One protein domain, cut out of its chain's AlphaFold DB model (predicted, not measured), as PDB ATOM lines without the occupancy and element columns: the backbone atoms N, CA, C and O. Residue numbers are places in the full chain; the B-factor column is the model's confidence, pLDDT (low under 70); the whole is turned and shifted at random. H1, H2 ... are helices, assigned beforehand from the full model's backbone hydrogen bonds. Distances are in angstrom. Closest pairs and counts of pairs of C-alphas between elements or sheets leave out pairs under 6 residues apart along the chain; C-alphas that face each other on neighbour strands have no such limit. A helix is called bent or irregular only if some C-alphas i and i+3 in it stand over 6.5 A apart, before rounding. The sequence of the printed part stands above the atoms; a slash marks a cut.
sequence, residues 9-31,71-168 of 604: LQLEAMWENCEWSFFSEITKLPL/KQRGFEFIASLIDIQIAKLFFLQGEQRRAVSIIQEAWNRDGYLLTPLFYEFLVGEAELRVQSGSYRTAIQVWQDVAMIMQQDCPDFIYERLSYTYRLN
ATOM      1  N   LEU A   9      45.695 -36.568 -43.680       38.03
ATOM      2  CA  LEU A   9      46.606 -36.908 -44.784       38.03
ATOM      3  C   LEU A   9      46.950 -35.735 -45.722       38.03
ATOM      4  O   LEU A   9      47.994 -35.753 -46.362       38.03
ATOM      5  N   GLN A  10      46.095 -34.710 -45.818       45.75
ATOM      6  CA  GLN A  10      46.400 -33.508 -46.613       45.75
ATOM      7  C   GLN A  10      47.294 -32.519 -45.854       45.75
ATOM      8  O   GLN A  10      48.065 -31.803 -46.478       45.75
ATOM      9  N   LEU A  11      47.218 -32.494 -44.520       38.75
ATOM     10  CA  LEU A  11      48.044 -31.619 -43.681       38.75
ATOM     11  C   LEU A  11      49.496 -32.115 -43.616       38.75
ATOM     12  O   LEU A  11      50.419 -31.309 -43.594       38.75
ATOM     13  N   GLU A  12      49.684 -33.434 -43.642       37.19
ATOM     14  CA  GLU A  12      50.988 -34.103 -43.578       37.19
ATOM     15  C   GLU A  12      51.821 -33.864 -44.853       37.19
ATOM     16  O   GLU A  12      52.976 -33.460 -44.769       37.19
ATOM     17  N   ALA A  13      51.208 -33.958 -46.039       44.94
ATOM     18  CA  ALA A  13      51.883 -33.675 -47.312       44.94
ATOM     19  C   ALA A  13      52.317 -32.200 -47.462       44.94
ATOM     20  O   ALA A  13      53.364 -31.903 -48.031       44.94
ATOM     21  N   MET A  14      51.527 -31.261 -46.935       44.16
ATOM     22  CA  MET A  14      51.860 -29.828 -46.957       44.16
ATOM     23  C   MET A  14      52.953 -29.472 -45.940       44.16
ATOM     24  O   MET A  14      53.723 -28.534 -46.144       44.16
ATOM     25  N   TRP A  15      53.032 -30.237 -44.849       41.81
ATOM     26  CA  TRP A  15      54.088 -30.151 -43.844       41.81
ATOM     27  C   TRP A  15      55.433 -30.650 -44.389       41.81
ATOM     28  O   TRP A  15      56.438 -29.951 -44.272       41.81
ATOM     29  N   GLU A  16      55.448 -31.811 -45.051       42.12
ATOM     30  CA  GLU A  16      56.655 -32.408 -45.644       42.12
ATOM     31  C   GLU A  16      57.290 -31.540 -46.746       42.12
ATOM     32  O   GLU A  16      58.508 -31.563 -46.924       42.12
ATOM     33  N   ASN A  17      56.494 -30.720 -47.442       47.28
ATOM     34  CA  ASN A  17      56.964 -29.825 -48.505       47.28
ATOM     35  C   ASN A  17      57.485 -28.461 -48.011       47.28
ATOM     36  O   ASN A  17      57.822 -27.605 -48.830       47.28
ATOM     37  N   CYS A  18      57.563 -28.225 -46.696       40.41
ATOM     38  CA  CYS A  18      58.028 -26.955 -46.115       40.41
ATOM     39  C   CYS A  18      57.251 -25.705 -46.584       40.41
ATOM     40  O   CYS A  18      57.750 -24.579 -46.463       40.41
ATOM     41  N   GLU A  19      56.006 -25.872 -47.043       49.62
ATOM     42  CA  GLU A  19      55.120 -24.778 -47.484       49.62
ATOM     43  C   GLU A  19      54.727 -23.823 -46.327       49.62
ATOM     44  O   GLU A  19      54.117 -22.778 -46.549       49.62
ATOM     45  N   TRP A  20      55.133 -24.143 -45.090       50.81
ATOM     46  CA  TRP A  20      54.818 -23.439 -43.840       50.81
ATOM     47  C   TRP A  20      56.008 -22.756 -43.143       50.81
ATOM     48  O   TRP A  20      55.861 -22.270 -42.022       50.81
ATOM     49  N   SER A  21      57.182 -22.653 -43.776       43.78
ATOM     50  CA  SER A  21      58.406 -22.042 -43.197       43.78
ATOM     51  C   SER A  21      58.334 -20.516 -42.923       43.78
ATOM     52  O   SER A  21      59.340 -19.852 -42.686       43.78
ATOM     53  N   PHE A  22      57.128 -19.947 -42.913       42.72
ATOM     54  CA  PHE A  22      56.837 -18.529 -43.125       42.72
ATOM     55  C   PHE A  22      56.847 -17.647 -41.864       42.72
ATOM     56  O   PHE A  22      56.746 -16.428 -41.949       42.72
ATOM     57  N   PHE A  23      56.942 -18.216 -40.662       48.84
ATOM     58  CA  PHE A  23      56.832 -17.423 -39.429       48.84
ATOM     59  C   PHE A  23      58.139 -16.692 -39.023       48.84
ATOM     60  O   PHE A  23      58.162 -16.009 -37.996       48.84
ATOM     61  N   SER A  24      59.216 -16.766 -39.816       51.53
ATOM     62  CA  SER A  24      60.426 -15.927 -39.640       51.53
ATOM     63  C   SER A  24      60.119 -14.416 -39.734       51.53
ATOM     64  O   SER A  24      60.809 -13.580 -39.139       51.53
ATOM     65  N   GLU A  25      59.013 -14.085 -40.402       51.62
ATOM     66  CA  GLU A  25      58.467 -12.751 -40.665       51.62
ATOM     67  C   GLU A  25      57.831 -12.067 -39.433       51.62
ATOM     68  O   GLU A  25      57.557 -10.870 -39.480       51.62
ATOM     69  N   ILE A  26      57.641 -12.755 -38.289       52.50
ATOM     70  CA  ILE A  26      57.126 -12.131 -37.038       52.50
ATOM     71  C   ILE A  26      58.013 -10.952 -36.587       52.50
ATOM     72  O   ILE A  26      57.567 -10.029 -35.905       52.50
ATOM     73  N   THR A  27      59.280 -10.952 -37.002       50.72
ATOM     74  CA  THR A  27      60.221  -9.848 -36.778       50.72
ATOM     75  C   THR A  27      59.853  -8.554 -37.514       50.72
ATOM     76  O   THR A  27      60.326  -7.492 -37.113       50.72
ATOM     77  N   LYS A  28      58.996  -8.615 -38.543       51.22
ATOM     78  CA  LYS A  28      58.539  -7.466 -39.344       51.22
ATOM     79  C   LYS A  28      57.229  -6.843 -38.847       51.22
ATOM     80  O   LYS A  28      56.747  -5.886 -39.448       51.22
ATOM     81  N   LEU A  29      56.638  -7.362 -37.765       60.75
ATOM     82  CA  LEU A  29      55.412  -6.800 -37.190       60.75
ATOM     83  C   LEU A  29      55.661  -5.389 -36.614       60.75
ATOM     84  O   LEU A  29      56.725  -5.151 -36.030       60.75
ATOM     85  N   PRO A  30      54.687  -4.458 -36.696       61.47
ATOM     86  CA  PRO A  30      54.808  -3.093 -36.177       61.47
ATOM     87  C   PRO A  30      54.687  -3.056 -34.639       61.47
ATOM     88  O   PRO A  30      53.801  -2.435 -34.064       61.47
ATOM     89  N   LEU A  31      55.588  -3.744 -33.932       65.75
ATOM     90  CA  LEU A  31      55.569  -3.882 -32.469       65.75
ATOM     91  C   LEU A  31      56.245  -2.706 -31.739       65.75
ATOM     92  O   LEU A  31      56.418  -2.754 -30.516       65.75
ATOM     93  N   LYS A  71      45.986 -11.131 -21.515       88.81
ATOM     94  CA  LYS A  71      45.938 -12.500 -22.054       88.81
ATOM     95  C   LYS A  71      44.970 -12.627 -23.228       88.81
ATOM     96  O   LYS A  71      45.231 -13.418 -24.126       88.81
ATOM     97  N   GLN A  72      43.878 -11.859 -23.215       88.06
ATOM     98  CA  GLN A  72      42.882 -11.857 -24.287       88.06
ATOM     99  C   GLN A  72      43.519 -11.459 -25.622       88.06
ATOM    100  O   GLN A  72      43.405 -12.218 -26.578       88.06
ATOM    101  N   ARG A  73      44.308 -10.375 -25.634       85.56
ATOM    102  CA  ARG A  73      45.089  -9.959 -26.811       85.56
ATOM    103  C   ARG A  73      46.000 -11.081 -27.315       85.56
ATOM    104  O   ARG A  73      46.106 -11.317 -28.510       85.56
ATOM    105  N   GLY A  74      46.646 -11.806 -26.401       86.56
ATOM    106  CA  GLY A  74      47.474 -12.958 -26.762       86.56
ATOM    107  C   GLY A  74      46.692 -14.067 -27.468       86.56
ATOM    108  O   GLY A  74      47.162 -14.609 -28.465       86.56
ATOM    109  N   PHE A  75      45.490 -14.388 -26.981       87.50
ATOM    110  CA  PHE A  75      44.612 -15.365 -27.627       87.50
ATOM    111  C   PHE A  75      44.106 -14.883 -28.991       87.50
ATOM    112  O   PHE A  75      44.130 -15.658 -29.943       87.50
ATOM    113  N   GLU A  76      43.688 -13.621 -29.101       86.19
ATOM    114  CA  GLU A  76      43.230 -13.007 -30.356       86.19
ATOM    115  C   GLU A  76      44.342 -12.995 -31.414       86.19
ATOM    116  O   GLU A  76      44.102 -13.376 -32.563       86.19
ATOM    117  N   PHE A  77      45.576 -12.673 -31.014       83.62
ATOM    118  CA  PHE A  77      46.760 -12.717 -31.872       83.62
ATOM    119  C   PHE A  77      47.041 -14.126 -32.416       83.62
ATOM    120  O   PHE A  77      47.172 -14.308 -33.626       83.62
ATOM    121  N   ILE A  78      47.092 -15.143 -31.542       84.44
ATOM    122  CA  ILE A  78      47.320 -16.539 -31.961       84.44
ATOM    123  C   ILE A  78      46.205 -17.016 -32.889       84.44
ATOM    124  O   ILE A  78      46.482 -17.631 -33.917       84.44
ATOM    125  N   ALA A  79      44.949 -16.746 -32.529       86.06
ATOM    126  CA  ALA A  79      43.810 -17.164 -33.330       86.06
ATOM    127  C   ALA A  79      43.881 -16.544 -34.734       86.06
ATOM    128  O   ALA A  79      43.719 -17.252 -35.720       86.06
ATOM    129  N   SER A  80      44.235 -15.260 -34.832       84.62
ATOM    130  CA  SER A  80      44.392 -14.568 -36.114       84.62
ATOM    131  C   SER A  80      45.542 -15.140 -36.957       84.62
ATOM    132  O   SER A  80      45.382 -15.321 -38.161       84.62
ATOM    133  N   LEU A  81      46.677 -15.506 -36.342       79.62
ATOM    134  CA  LEU A  81      47.781 -16.187 -37.041       79.62
ATOM    135  C   LEU A  81      47.363 -17.543 -37.623       79.62
ATOM    136  O   LEU A  81      47.732 -17.869 -38.755       79.62
ATOM    137  N   ILE A  82      46.601 -18.325 -36.854       81.56
ATOM    138  CA  ILE A  82      46.058 -19.615 -37.296       81.56
ATOM    139  C   ILE A  82      45.085 -19.407 -38.458       81.56
ATOM    140  O   ILE A  82      45.148 -20.127 -39.450       81.56
ATOM    141  N   ASP A  83      44.216 -18.408 -38.371       85.50
ATOM    142  CA  ASP A  83      43.234 -18.141 -39.415       85.50
ATOM    143  C   ASP A  83      43.882 -17.682 -40.724       85.50
ATOM    144  O   ASP A  83      43.475 -18.146 -41.787       85.50
ATOM    145  N   ILE A  84      44.966 -16.900 -40.677       78.94
ATOM    146  CA  ILE A  84      45.782 -16.617 -41.870       78.94
ATOM    147  C   ILE A  84      46.279 -17.919 -42.510       78.94
ATOM    148  O   ILE A  84      46.172 -18.083 -43.724       78.94
ATOM    149  N   GLN A  85      46.786 -18.867 -41.716       77.25
ATOM    150  CA  GLN A  85      47.255 -20.154 -42.241       77.25
ATOM    151  C   GLN A  85      46.119 -20.960 -42.882       77.25
ATOM    152  O   GLN A  85      46.271 -21.500 -43.975       77.25
ATOM    153  N   ILE A  86      44.954 -21.004 -42.238       82.12
ATOM    154  CA  ILE A  86      43.776 -21.681 -42.785       82.12
ATOM    155  C   ILE A  86      43.318 -21.007 -44.086       82.12
ATOM    156  O   ILE A  86      42.961 -21.692 -45.043       82.12
ATOM    157  N   ALA A  87      43.351 -19.678 -44.160       81.31
ATOM    158  CA  ALA A  87      43.009 -18.959 -45.378       81.31
ATOM    159  C   ALA A  87      43.964 -19.296 -46.532       81.31
ATOM    160  O   ALA A  87      43.497 -19.547 -47.641       81.31
ATOM    161  N   LYS A  88      45.277 -19.391 -46.272       76.56
ATOM    162  CA  LYS A  88      46.265 -19.846 -47.268       76.56
ATOM    163  C   LYS A  88      45.908 -21.220 -47.842       76.56
ATOM    164  O   LYS A  88      45.911 -21.387 -49.059       76.56
ATOM    165  N   LEU A  89      45.517 -22.173 -46.989       78.06
ATOM    166  CA  LEU A  89      45.054 -23.497 -47.433       78.06
ATOM    167  C   LEU A  89      43.872 -23.398 -48.391       78.06
ATOM    168  O   LEU A  89      43.857 -24.053 -49.431       78.06
ATOM    169  N   PHE A  90      42.885 -22.569 -48.054       81.00
ATOM    170  CA  PHE A  90      41.718 -22.391 -48.906       81.00
ATOM    171  C   PHE A  90      42.064 -21.723 -50.235       81.00
ATOM    172  O   PHE A  90      41.541 -22.149 -51.260       81.00
ATOM    173  N   PHE A  91      42.990 -20.762 -50.267       73.75
ATOM    174  CA  PHE A  91      43.502 -20.219 -51.530       73.75
ATOM    175  C   PHE A  91      44.168 -21.294 -52.397       73.75
ATOM    176  O   PHE A  91      43.856 -21.384 -53.586       73.75
ATOM    177  N   LEU A  92      45.015 -22.149 -51.810       73.25
ATOM    178  CA  LEU A  92      45.658 -23.266 -52.517       73.25
ATOM    179  C   LEU A  92      44.641 -24.281 -53.060       73.25
ATOM    180  O   LEU A  92      44.833 -24.847 -54.133       73.25
ATOM    181  N   GLN A  93      43.527 -24.471 -52.353       76.19
ATOM    182  CA  GLN A  93      42.411 -25.320 -52.781       76.19
ATOM    183  C   GLN A  93      41.465 -24.635 -53.785       76.19
ATOM    184  O   GLN A  93      40.510 -25.258 -54.247       76.19
ATOM    185  N   GLY A  94      41.700 -23.366 -54.132       72.75
ATOM    186  CA  GLY A  94      40.822 -22.577 -55.001       72.75
ATOM    187  C   GLY A  94      39.542 -22.064 -54.322       72.75
ATOM    188  O   GLY A  94      38.689 -21.474 -54.983       72.75
ATOM    189  N   GLU A  95      39.400 -22.226 -53.005       79.31
ATOM    190  CA  GLU A  95      38.285 -21.727 -52.187       79.31
ATOM    191  C   GLU A  95      38.492 -20.249 -51.770       79.31
ATOM    192  O   GLU A  95      38.410 -19.894 -50.591       79.31
ATOM    193  N   GLN A  96      38.728 -19.354 -52.737       79.38
ATOM    194  CA  GLN A  96      39.061 -17.937 -52.488       79.38
ATOM    195  C   GLN A  96      38.058 -17.221 -51.566       79.38
ATOM    196  O   GLN A  96      38.464 -16.558 -50.615       79.38
ATOM    197  N   ARG A  97      36.744 -17.390 -51.781       79.06
ATOM    198  CA  ARG A  97      35.714 -16.742 -50.938       79.06
ATOM    199  C   ARG A  97      35.853 -17.115 -49.463       79.06
ATOM    200  O   ARG A  97      35.714 -16.268 -48.583       79.06
ATOM    201  N   ARG A  98      36.139 -18.388 -49.187       82.69
ATOM    202  CA  ARG A  98      36.287 -18.890 -47.822       82.69
ATOM    203  C   ARG A  98      37.563 -18.367 -47.181       82.69
ATOM    204  O   ARG A  98      37.539 -17.984 -46.015       82.69
ATOM    205  N   ALA A  99      38.641 -18.299 -47.954       83.88
ATOM    206  CA  ALA A  99      39.891 -17.716 -47.501       83.88
ATOM    207  C   ALA A  99      39.734 -16.235 -47.118       83.88
ATOM    208  O   ALA A  99      40.124 -15.842 -46.022       83.88
ATOM    209  N   VAL A 100      39.090 -15.438 -47.977       83.81
ATOM    210  CA  VAL A 100      38.820 -14.011 -47.736       83.81
ATOM    211  C   VAL A 100      37.951 -13.810 -46.491       83.81
ATOM    212  O   VAL A 100      38.268 -12.960 -45.663       83.81
ATOM    213  N   SER A 101      36.910 -14.627 -46.297       84.19
ATOM    214  CA  SER A 101      36.071 -14.572 -45.089       84.19
ATOM    215  C   SER A 101      36.878 -14.804 -43.808       84.19
ATOM    216  O   SER A 101      36.705 -14.084 -42.828       84.19
ATOM    217  N   ILE A 102      37.775 -15.791 -43.809       85.19
ATOM    218  CA  ILE A 102      38.612 -16.116 -42.646       85.19
ATOM    219  C   ILE A 102      39.633 -15.005 -42.383       85.19
ATOM    220  O   ILE A 102      39.865 -14.631 -41.233       85.19
ATOM    221  N   ILE A 103      40.201 -14.426 -43.443       83.56
ATOM    222  CA  ILE A 103      41.084 -13.263 -43.330       83.56
ATOM    223  C   ILE A 103      40.342 -12.070 -42.738       83.56
ATOM    224  O   ILE A 103      40.879 -11.428 -41.843       83.56
ATOM    225  N   GLN A 104      39.114 -11.794 -43.172       83.00
ATOM    226  CA  GLN A 104      38.310 -10.712 -42.607       83.00
ATOM    227  C   GLN A 104      38.065 -10.918 -41.105       83.00
ATOM    228  O   GLN A 104      38.191  -9.980 -40.318       83.00
ATOM    229  N   GLU A 105      37.742 -12.142 -40.683       83.81
ATOM    230  CA  GLU A 105      37.569 -12.464 -39.263       83.81
ATOM    231  C   GLU A 105      38.864 -12.287 -38.463       83.81
ATOM    232  O   GLU A 105      38.819 -11.895 -37.296       83.81
ATOM    233  N   ALA A 106      40.015 -12.615 -39.052       83.44
ATOM    234  CA  ALA A 106      41.323 -12.394 -38.443       83.44
ATOM    235  C   ALA A 106      41.667 -10.894 -38.379       83.44
ATOM    236  O   ALA A 106      42.141 -10.413 -37.350       83.44
ATOM    237  N   TRP A 107      41.349 -10.140 -39.437       81.56
ATOM    238  CA  TRP A 107      41.497  -8.686 -39.498       81.56
ATOM    239  C   TRP A 107      40.737  -7.997 -38.360       81.56
ATOM    240  O   TRP A 107      41.313  -7.225 -37.596       81.56
ATOM    241  N   ASN A 108      39.470  -8.373 -38.169       80.50
ATOM    242  CA  ASN A 108      38.571  -7.758 -37.191       80.50
ATOM    243  C   ASN A 108      38.915  -8.056 -35.714       80.50
ATOM    244  O   ASN A 108      38.343  -7.414 -34.836       80.50
ATOM    245  N   ARG A 109      39.785  -9.037 -35.411       81.69
ATOM    246  CA  ARG A 109      40.123  -9.439 -34.027       81.69
ATOM    247  C   ARG A 109      41.277  -8.650 -33.417       81.69
ATOM    248  O   ARG A 109      41.159  -8.234 -32.276       81.69
ATOM    249  N   ASP A 110      42.373  -8.487 -34.149       68.94
ATOM    250  CA  ASP A 110      43.492  -7.575 -33.826       68.94
ATOM    251  C   ASP A 110      44.460  -7.514 -35.031       68.94
ATOM    252  O   ASP A 110      45.687  -7.451 -34.899       68.94
ATOM    253  N   GLY A 111      43.919  -7.646 -36.251       60.97
ATOM    254  CA  GLY A 111      44.705  -7.955 -37.443       60.97
ATOM    255  C   GLY A 111      45.607  -6.827 -37.923       60.97
ATOM    256  O   GLY A 111      46.526  -7.101 -38.691       60.97
ATOM    257  N   TYR A 112      45.445  -5.609 -37.393       61.69
ATOM    258  CA  TYR A 112      46.395  -4.521 -37.614       61.69
ATOM    259  C   TYR A 112      47.832  -4.937 -37.245       61.69
ATOM    260  O   TYR A 112      48.781  -4.637 -37.972       61.69
ATOM    261  N   LEU A 113      48.009  -5.710 -36.165       63.56
ATOM    262  CA  LEU A 113      49.324  -6.228 -35.769       63.56
ATOM    263  C   LEU A 113      49.905  -7.223 -36.775       63.56
ATOM    264  O   LEU A 113      51.114  -7.420 -36.787       63.56
ATOM    265  N   LEU A 114      49.061  -7.848 -37.595       68.69
ATOM    266  CA  LEU A 114      49.422  -8.840 -38.608       68.69
ATOM    267  C   LEU A 114      49.371  -8.265 -40.029       68.69
ATOM    268  O   LEU A 114      49.574  -9.003 -40.990       68.69
ATOM    269  N   THR A 115      49.149  -6.955 -40.167       67.31
ATOM    270  CA  THR A 115      49.071  -6.237 -41.443       67.31
ATOM    271  C   THR A 115      50.189  -6.609 -42.421       67.31
ATOM    272  O   THR A 115      49.864  -6.923 -43.566       67.31
ATOM    273  N   PRO A 116      51.478  -6.685 -42.019       66.06
ATOM    274  CA  PRO A 116      52.541  -7.091 -42.940       66.06
ATOM    275  C   PRO A 116      52.332  -8.486 -43.545       66.06
ATOM    276  O   PRO A 116      52.568  -8.673 -44.733       66.06
ATOM    277  N   LEU A 117      51.830  -9.444 -42.756       67.19
ATOM    278  CA  LEU A 117      51.571 -10.814 -43.210       67.19
ATOM    279  C   LEU A 117      50.355 -10.884 -44.138       67.19
ATOM    280  O   LEU A 117      50.363 -11.649 -45.101       67.19
ATOM    281  N   PHE A 118      49.313 -10.091 -43.859       69.81
ATOM    282  CA  PHE A 118      48.160  -9.971 -44.753       69.81
ATOM    283  C   PHE A 118      48.552  -9.350 -46.089       69.81
ATOM    284  O   PHE A 118      48.149  -9.874 -47.126       69.81
ATOM    285  N   TYR A 119      49.365  -8.287 -46.069       69.88
ATOM    286  CA  TYR A 119      49.897  -7.688 -47.288       69.88
ATOM    287  C   TYR A 119      50.713  -8.688 -48.071       69.88
ATOM    288  O   TYR A 119      50.363  -8.968 -49.206       69.88
ATOM    289  N   GLU A 120      51.766  -9.245 -47.478       69.81
ATOM    290  CA  GLU A 120      52.656 -10.163 -48.184       69.81
ATOM    291  C   GLU A 120      51.876 -11.300 -48.843       69.81
ATOM    292  O   GLU A 120      52.110 -11.619 -50.008       69.81
ATOM    293  N   PHE A 121      50.888 -11.851 -48.135       74.44
ATOM    294  CA  PHE A 121      50.072 -12.921 -48.674       74.44
ATOM    295  C   PHE A 121      49.090 -12.461 -49.761       74.44
ATOM    296  O   PHE A 121      49.159 -12.960 -50.879       74.44
ATOM    297  N   LEU A 122      48.176 -11.530 -49.472       76.25
ATOM    298  CA  LEU A 122      47.128 -11.153 -50.429       76.25
ATOM    299  C   LEU A 122      47.667 -10.343 -51.611       76.25
ATOM    300  O   LEU A 122      47.216 -10.536 -52.738       76.25
ATOM    301  N   VAL A 123      48.648  -9.466 -51.375       82.69
ATOM    302  CA  VAL A 123      49.357  -8.757 -52.450       82.69
ATOM    303  C   VAL A 123      50.171  -9.748 -53.267       82.69
ATOM    304  O   VAL A 123      50.106  -9.704 -54.491       82.69
ATOM    305  N   GLY A 124      50.887 -10.669 -52.614       82.31
ATOM    306  CA  GLY A 124      51.621 -11.734 -53.294       82.31
ATOM    307  C   GLY A 124      50.713 -12.568 -54.196       82.31
ATOM    308  O   GLY A 124      51.014 -12.735 -55.375       82.31
ATOM    309  N   GLU A 125      49.560 -13.010 -53.689       82.50
ATOM    310  CA  GLU A 125      48.550 -13.718 -54.480       82.50
ATOM    311  C   GLU A 125      48.055 -12.873 -55.656       82.50
ATOM    312  O   GLU A 125      48.044 -13.355 -56.789       82.50
ATOM    313  N   ALA A 126      47.683 -11.610 -55.430       87.38
ATOM    314  CA  ALA A 126      47.209 -10.736 -56.499       87.38
ATOM    315  C   ALA A 126      48.267 -10.570 -57.603       87.38
ATOM    316  O   ALA A 126      47.961 -10.754 -58.782       87.38
ATOM    317  N   GLU A 127      49.520 -10.305 -57.230       89.44
ATOM    318  CA  GLU A 127      50.650 -10.172 -58.153       89.44
ATOM    319  C   GLU A 127      50.939 -11.466 -58.917       89.44
ATOM    320  O   GLU A 127      51.135 -11.427 -60.132       89.44
ATOM    321  N   LEU A 128      50.896 -12.625 -58.253       88.19
ATOM    322  CA  LEU A 128      51.042 -13.926 -58.911       88.19
ATOM    323  C   LEU A 128      49.967 -14.125 -59.987       88.19
ATOM    324  O   LEU A 128      50.276 -14.583 -61.088       88.19
ATOM    325  N   ARG A 129      48.713 -13.730 -59.721       90.25
ATOM    326  CA  ARG A 129      47.633 -13.788 -60.724       90.25
ATOM    327  C   ARG A 129      47.840 -12.795 -61.865       90.25
ATOM    328  O   ARG A 129      47.507 -13.123 -63.003       90.25
ATOM    329  N   VAL A 130      48.387 -11.605 -61.596       91.81
ATOM    330  CA  VAL A 130      48.777 -10.660 -62.658       91.81
ATOM    331  C   VAL A 130      49.843 -11.294 -63.552       91.81
ATOM    332  O   VAL A 130      49.681 -11.318 -64.770       91.81
ATOM    333  N   GLN A 131      50.897 -11.855 -62.958       92.94
ATOM    334  CA  GLN A 131      52.007 -12.486 -63.679       92.94
ATOM    335  C   GLN A 131      51.562 -13.713 -64.480       92.94
ATOM    336  O   GLN A 131      52.050 -13.934 -65.587       92.94
ATOM    337  N   SER A 132      50.598 -14.482 -63.967       92.69
ATOM    338  CA  SER A 132      50.037 -15.637 -64.672       92.69
ATOM    339  C   SER A 132      49.053 -15.264 -65.791       92.69
ATOM    340  O   SER A 132      48.493 -16.158 -66.423       92.69
ATOM    341  N   GLY A 133      48.765 -13.974 -66.005       93.00
ATOM    342  CA  GLY A 133      47.767 -13.502 -66.972       93.00
ATOM    343  C   GLY A 133      46.307 -13.688 -66.530       93.00
ATOM    344  O   GLY A 133      45.382 -13.451 -67.310       93.00
ATOM    345  N   SER A 134      46.070 -14.077 -65.274       91.69
ATOM    346  CA  SER A 134      44.743 -14.308 -64.691       91.69
ATOM    347  C   SER A 134      44.124 -13.001 -64.185       91.69
ATOM    348  O   SER A 134      43.767 -12.871 -63.013       91.69
ATOM    349  N   TYR A 135      43.989 -12.008 -65.070       94.50
ATOM    350  CA  TYR A 135      43.680 -10.626 -64.684       94.50
ATOM    351  C   TYR A 135      42.340 -10.449 -63.958       94.50
ATOM    352  O   TYR A 135      42.257  -9.641 -63.043       94.50
ATOM    353  N   ARG A 136      41.292 -11.209 -64.310       92.06
ATOM    354  CA  ARG A 136      39.992 -11.133 -63.609       92.06
ATOM    355  C   ARG A 136      40.110 -11.559 -62.147       92.06
ATOM    356  O   ARG A 136      39.603 -10.876 -61.265       92.06
ATOM    357  N   THR A 137      40.806 -12.666 -61.902       88.88
ATOM    358  CA  THR A 137      41.071 -13.156 -60.547       88.88
ATOM    359  C   THR A 137      41.967 -12.181 -59.797       88.88
ATOM    360  O   THR A 137      41.669 -11.862 -58.657       88.88
ATOM    361  N   ALA A 138      43.011 -11.650 -60.442       91.88
ATOM    362  CA  ALA A 138      43.872 -10.631 -59.846       91.88
ATOM    363  C   ALA A 138      43.078  -9.389 -59.402       91.88
ATOM    364  O   ALA A 138      43.238  -8.937 -58.275       91.88
ATOM    365  N   ILE A 139      42.181  -8.877 -60.255       93.31
ATOM    366  CA  ILE A 139      41.272  -7.767 -59.924       93.31
ATOM    367  C   ILE A 139      40.428  -8.109 -58.698       93.31
ATOM    368  O   ILE A 139      40.369  -7.300 -57.778       93.31
ATOM    369  N   GLN A 140      39.834  -9.306 -58.655       91.12
ATOM    370  CA  GLN A 140      39.052  -9.727 -57.496       91.12
ATOM    371  C   GLN A 140      39.900  -9.748 -56.219       91.12
ATOM    372  O   GLN A 140      39.462  -9.209 -55.215       91.12
ATOM    373  N   VAL A 141      41.119 -10.301 -56.253       89.38
ATOM    374  CA  VAL A 141      41.998 -10.333 -55.067       89.38
ATOM    375  C   VAL A 141      42.353  -8.912 -54.610       89.38
ATOM    376  O   VAL A 141      42.293  -8.623 -53.419       89.38
ATOM    377  N   TRP A 142      42.660  -7.992 -55.530       92.50
ATOM    378  CA  TRP A 142      42.904  -6.586 -55.181       92.50
ATOM    379  C   TRP A 142      41.675  -5.906 -54.559       92.50
ATOM    380  O   TRP A 142      41.810  -5.146 -53.599       92.50
ATOM    381  N   GLN A 143      40.476  -6.187 -55.074       92.44
ATOM    382  CA  GLN A 143      39.223  -5.714 -54.481       92.44
ATOM    383  C   GLN A 143      38.986  -6.328 -53.096       92.44
ATOM    384  O   GLN A 143      38.560  -5.614 -52.192       92.44
ATOM    385  N   ASP A 144      39.309  -7.611 -52.907       89.19
ATOM    386  CA  ASP A 144      39.213  -8.295 -51.616       89.19
ATOM    387  C   ASP A 144      40.138  -7.627 -50.584       89.19
ATOM    388  O   ASP A 144      39.712  -7.387 -49.456       89.19
ATOM    389  N   VAL A 145      41.366  -7.244 -50.969       88.19
ATOM    390  CA  VAL A 145      42.277  -6.468 -50.103       88.19
ATOM    391  C   VAL A 145      41.639  -5.141 -49.700       88.19
ATOM    392  O   VAL A 145      41.568  -4.837 -48.511       88.19
ATOM    393  N   ALA A 146      41.124  -4.370 -50.661       90.31
ATOM    394  CA  ALA A 146      40.475  -3.093 -50.364       90.31
ATOM    395  C   ALA A 146      39.237  -3.258 -49.463       90.31
ATOM    396  O   ALA A 146      39.001  -2.441 -48.576       90.31
ATOM    397  N   MET A 147      38.465  -4.330 -49.649       89.44
ATOM    398  CA  MET A 147      37.318  -4.672 -48.805       89.44
ATOM    399  C   MET A 147      37.745  -5.028 -47.377       89.44
ATOM    400  O   MET A 147      37.112  -4.567 -46.430       89.44
ATOM    401  N   ILE A 148      38.812  -5.815 -47.216       85.38
ATOM    402  CA  ILE A 148      39.314  -6.223 -45.899       85.38
ATOM    403  C   ILE A 148      39.823  -5.022 -45.112       85.38
ATOM    404  O   ILE A 148      39.476  -4.865 -43.941       85.38
ATOM    405  N   MET A 149      40.611  -4.176 -45.771       82.25
ATOM    406  CA  MET A 149      41.278  -3.038 -45.147       82.25
ATOM    407  C   MET A 149      40.376  -1.811 -44.994       82.25
ATOM    408  O   MET A 149      40.639  -0.968 -44.143       82.25
ATOM    409  N   GLN A 150      39.300  -1.714 -45.782       86.12
ATOM    410  CA  GLN A 150      38.347  -0.601 -45.761       86.12
ATOM    411  C   GLN A 150      39.075   0.757 -45.821       86.12
ATOM    412  O   GLN A 150      39.908   0.973 -46.700       86.12
ATOM    413  N   GLN A 151      38.788   1.654 -44.879       86.56
ATOM    414  CA  GLN A 151      39.396   2.981 -44.761       86.56
ATOM    415  C   GLN A 151      40.925   2.959 -44.560       86.56
ATOM    416  O   GLN A 151      41.596   3.905 -44.957       86.56
ATOM    417  N   ASP A 152      41.489   1.862 -44.038       83.75
ATOM    418  CA  ASP A 152      42.935   1.702 -43.834       83.75
ATOM    419  C   ASP A 152      43.664   1.220 -45.109       83.75
ATOM    420  O   ASP A 152      44.873   0.976 -45.097       83.75
ATOM    421  N   CYS A 153      42.946   1.050 -46.226       86.81
ATOM    422  CA  CYS A 153      43.515   0.601 -47.495       86.81
ATOM    423  C   CYS A 153      44.488   1.651 -48.090       86.81
ATOM    424  O   CYS A 153      44.094   2.793 -48.347       86.81
ATOM    425  N   PRO A 154      45.760   1.303 -48.372       84.50
ATOM    426  CA  PRO A 154      46.715   2.227 -48.977       84.50
ATOM    427  C   PRO A 154      46.434   2.510 -50.446       84.50
ATOM    428  O   PRO A 154      45.898   1.671 -51.168       84.50
ATOM    429  N   ASP A 155      46.932   3.651 -50.921       85.94
ATOM    430  CA  ASP A 155      46.686   4.110 -52.294       85.94
ATOM    431  C   ASP A 155      47.278   3.159 -53.331       85.94
ATOM    432  O   ASP A 155      46.634   2.873 -54.340       85.94
ATOM    433  N   PHE A 156      48.439   2.560 -53.038       86.75
ATOM    434  CA  PHE A 156      49.086   1.624 -53.958       86.75
ATOM    435  C   PHE A 156      48.188   0.424 -54.313       86.75
ATOM    436  O   PHE A 156      48.306  -0.113 -55.412       86.75
ATOM    437  N   ILE A 157      47.259   0.008 -53.441       90.12
ATOM    438  CA  ILE A 157      46.298  -1.061 -53.761       90.12
ATOM    439  C   ILE A 157      45.396  -0.633 -54.920       90.12
ATOM    440  O   ILE A 157      45.204  -1.396 -55.868       90.12
ATOM    441  N   TYR A 158      44.893   0.602 -54.895       91.56
ATOM    442  CA  TYR A 158      44.079   1.156 -55.976       91.56
ATOM    443  C   TYR A 158      44.901   1.423 -57.242       91.56
ATOM    444  O   TYR A 158      44.408   1.190 -58.350       91.56
ATOM    445  N   GLU A 159      46.171   1.819 -57.110       90.44
ATOM    446  CA  GLU A 159      47.096   1.930 -58.244       90.44
ATOM    447  C   GLU A 159      47.284   0.578 -58.951       90.44
ATOM    448  O   GLU A 159      47.151   0.483 -60.177       90.44
ATOM    449  N   ARG A 160      47.538  -0.493 -58.183       92.88
ATOM    450  CA  ARG A 160      47.706  -1.859 -58.707       92.88
ATOM    451  C   ARG A 160      46.405  -2.439 -59.252       92.88
ATOM    452  O   ARG A 160      46.419  -3.069 -60.315       92.88
ATOM    453  N   LEU A 161      45.276  -2.173 -58.601       93.06
ATOM    454  CA  LEU A 161      43.948  -2.520 -59.104       93.06
ATOM    455  C   LEU A 161      43.695  -1.855 -60.467       93.06
ATOM    456  O   LEU A 161      43.374  -2.542 -61.437       93.06
ATOM    457  N   SER A 162      43.920  -0.541 -60.567       91.94
ATOM    458  CA  SER A 162      43.791   0.244 -61.804       91.94
ATOM    459  C   SER A 162      44.688  -0.293 -62.921       91.94
ATOM    460  O   SER A 162      44.237  -0.512 -64.049       91.94
ATOM    461  N   TYR A 163      45.951  -0.583 -62.602       92.81
ATOM    462  CA  TYR A 163      46.885  -1.217 -63.529       92.81
ATOM    463  C   TYR A 163      46.354  -2.560 -64.047       92.81
ATOM    464  O   TYR A 163      46.347  -2.804 -65.256       92.81
ATOM    465  N   THR A 164      45.832  -3.407 -63.160       93.88
ATOM    466  CA  THR A 164      45.311  -4.728 -63.530       93.88
ATOM    467  C   THR A 164      44.053  -4.626 -64.400       93.88
ATOM    468  O   THR A 164      43.924  -5.364 -65.381       93.88
ATOM    469  N   TYR A 165      43.161  -3.667 -64.127       92.12
ATOM    470  CA  TYR A 165      42.032  -3.358 -65.012       92.12
ATOM    471  C   TYR A 165      42.493  -3.008 -66.431       92.12
ATOM    472  O   TYR A 165      41.916  -3.512 -67.395       92.12
ATOM    473  N   ARG A 166      43.561  -2.210 -66.587       91.31
ATOM    474  CA  ARG A 166      44.105  -1.867 -67.916       91.31
ATOM    475  C   ARG A 166      44.637  -3.084 -68.674       91.31
ATOM    476  O   ARG A 166      44.538  -3.106 -69.907       91.31
ATOM    477  N   LEU A 167      45.180  -4.080 -67.970       93.69
ATOM    478  CA  LEU A 167      45.661  -5.333 -68.565       93.69
ATOM    479  C   LEU A 167      44.523  -6.268 -68.997       93.69
ATOM    480  O   LEU A 167      44.675  -7.012 -69.968       93.69
ATOM    481  N   ASN A 168      43.369  -6.217 -68.329       93.44
ATOM    482  CA  ASN A 168      42.237  -7.084 -68.639       93.44
ATOM    483  C   ASN A 168      41.509  -6.677 -69.938       93.44
ATOM    484  O   ASN A 168      40.480  -6.003 -69.918       93.44
TER     485      ASN A 168
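Overview. This is residues 9 to 31 and 71 to 168 of the 604 residues of an uncharacterized protein of Reinekea blandensis MED297 (UniProt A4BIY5). Five helical rods, H3, H4a, H4b, H5 and H6, run up and down side by side as a bundle, in which the long helix H4 folds back on itself so that its arms H4a and H4b run opposite ways. H3 lies toward one end of this staggered bundle and H6 toward the other, while the short H1 and H2 are loosely placed outside it. The printed part has 121 residues, with six named helices in the order H1 to H6 and no named strand; the class is all helix. The whole is compact, with a radius of gyration of the C-alphas of 14.7 A and spans of 46 by 36 by 24 A.

Arrangement. H4, residues 96 to 131, was assigned as one helix by its hydrogen bonds but is bent, with C-alphas 109 and 112 8.7 A apart; its arms are H4a, residues 96 to 109, and H4b, residues 112 to 131. H4a and H4b are close but not clearly touching, at a shallow tilt of 20 degrees, opposite ways. H4b and H5, residues 135 to 152, form a helical hairpin at 18 degrees, closest at the C-alphas of Ala 126 and Ala 138, 4.7 A; H4b touches H5 with residues 122 to 130 alone. H5 touches H4a with residues 144 to 149 alone, closest at the C-alphas of Gln 104 and Ile 148, 5.7 A. H5 and H6, residues 155 to 167, form another hairpin, closest at the C-alphas of Trp 142 and Leu 161, 5.7 A. H4a also forms a hairpin with H3, residues 71 to 92, at 12 degrees; the C-alphas of Ala 87 and Ala 99 are 4.0 A apart. H3 and H4b only just touch, with 3 pairs of C-alphas within 8 A, closest at Ile 84 and Phe 118, 7.6 A. H2, residues 21 to 28, is close to H4b but not clearly touching, with the C-alphas of Lys 28 and Pro 116 7.0 A apart. H1, residues 9 to 16, touches no helix. In H3 and H6 every O i to N i+4 pair is within hydrogen-bond range, against 2 of 4 in H1, 9 of 10 in H4a, 14 of 16 in H4b, 12 of 14 in H5 and 0 of 4 in H2, which has 2 of 5 O i to N i+3 pairs within range.

Along the chain. H4a measures 20.4 A and H4b 27.8 A, H3 32.3 A, H5 24.2 A and H6 18.8 A. H1 begins at C-alpha 9 (46.606, -36.908, -44.784), and H6 ends at C-alpha 167 (45.661, -5.333, -68.565). H2, H4b and H5 are irregular: C-alphas 21 and 24 are 7.4 A apart, 113 and 116 7.9 A, and 148 and 151 9.3 A.

Size, cuts and confidence. The C-alphas of Lys 71 and Arg 166 are the two farthest apart, 47.1 A. Residues 32 to 70 are not printed, and C-alphas 31 and 71 are 16.6 A apart across the cut. The links printed whole are tight. The mean pLDDT of the printed part is 76.9; residues 9 to 31 and 110 to 120 are under 70.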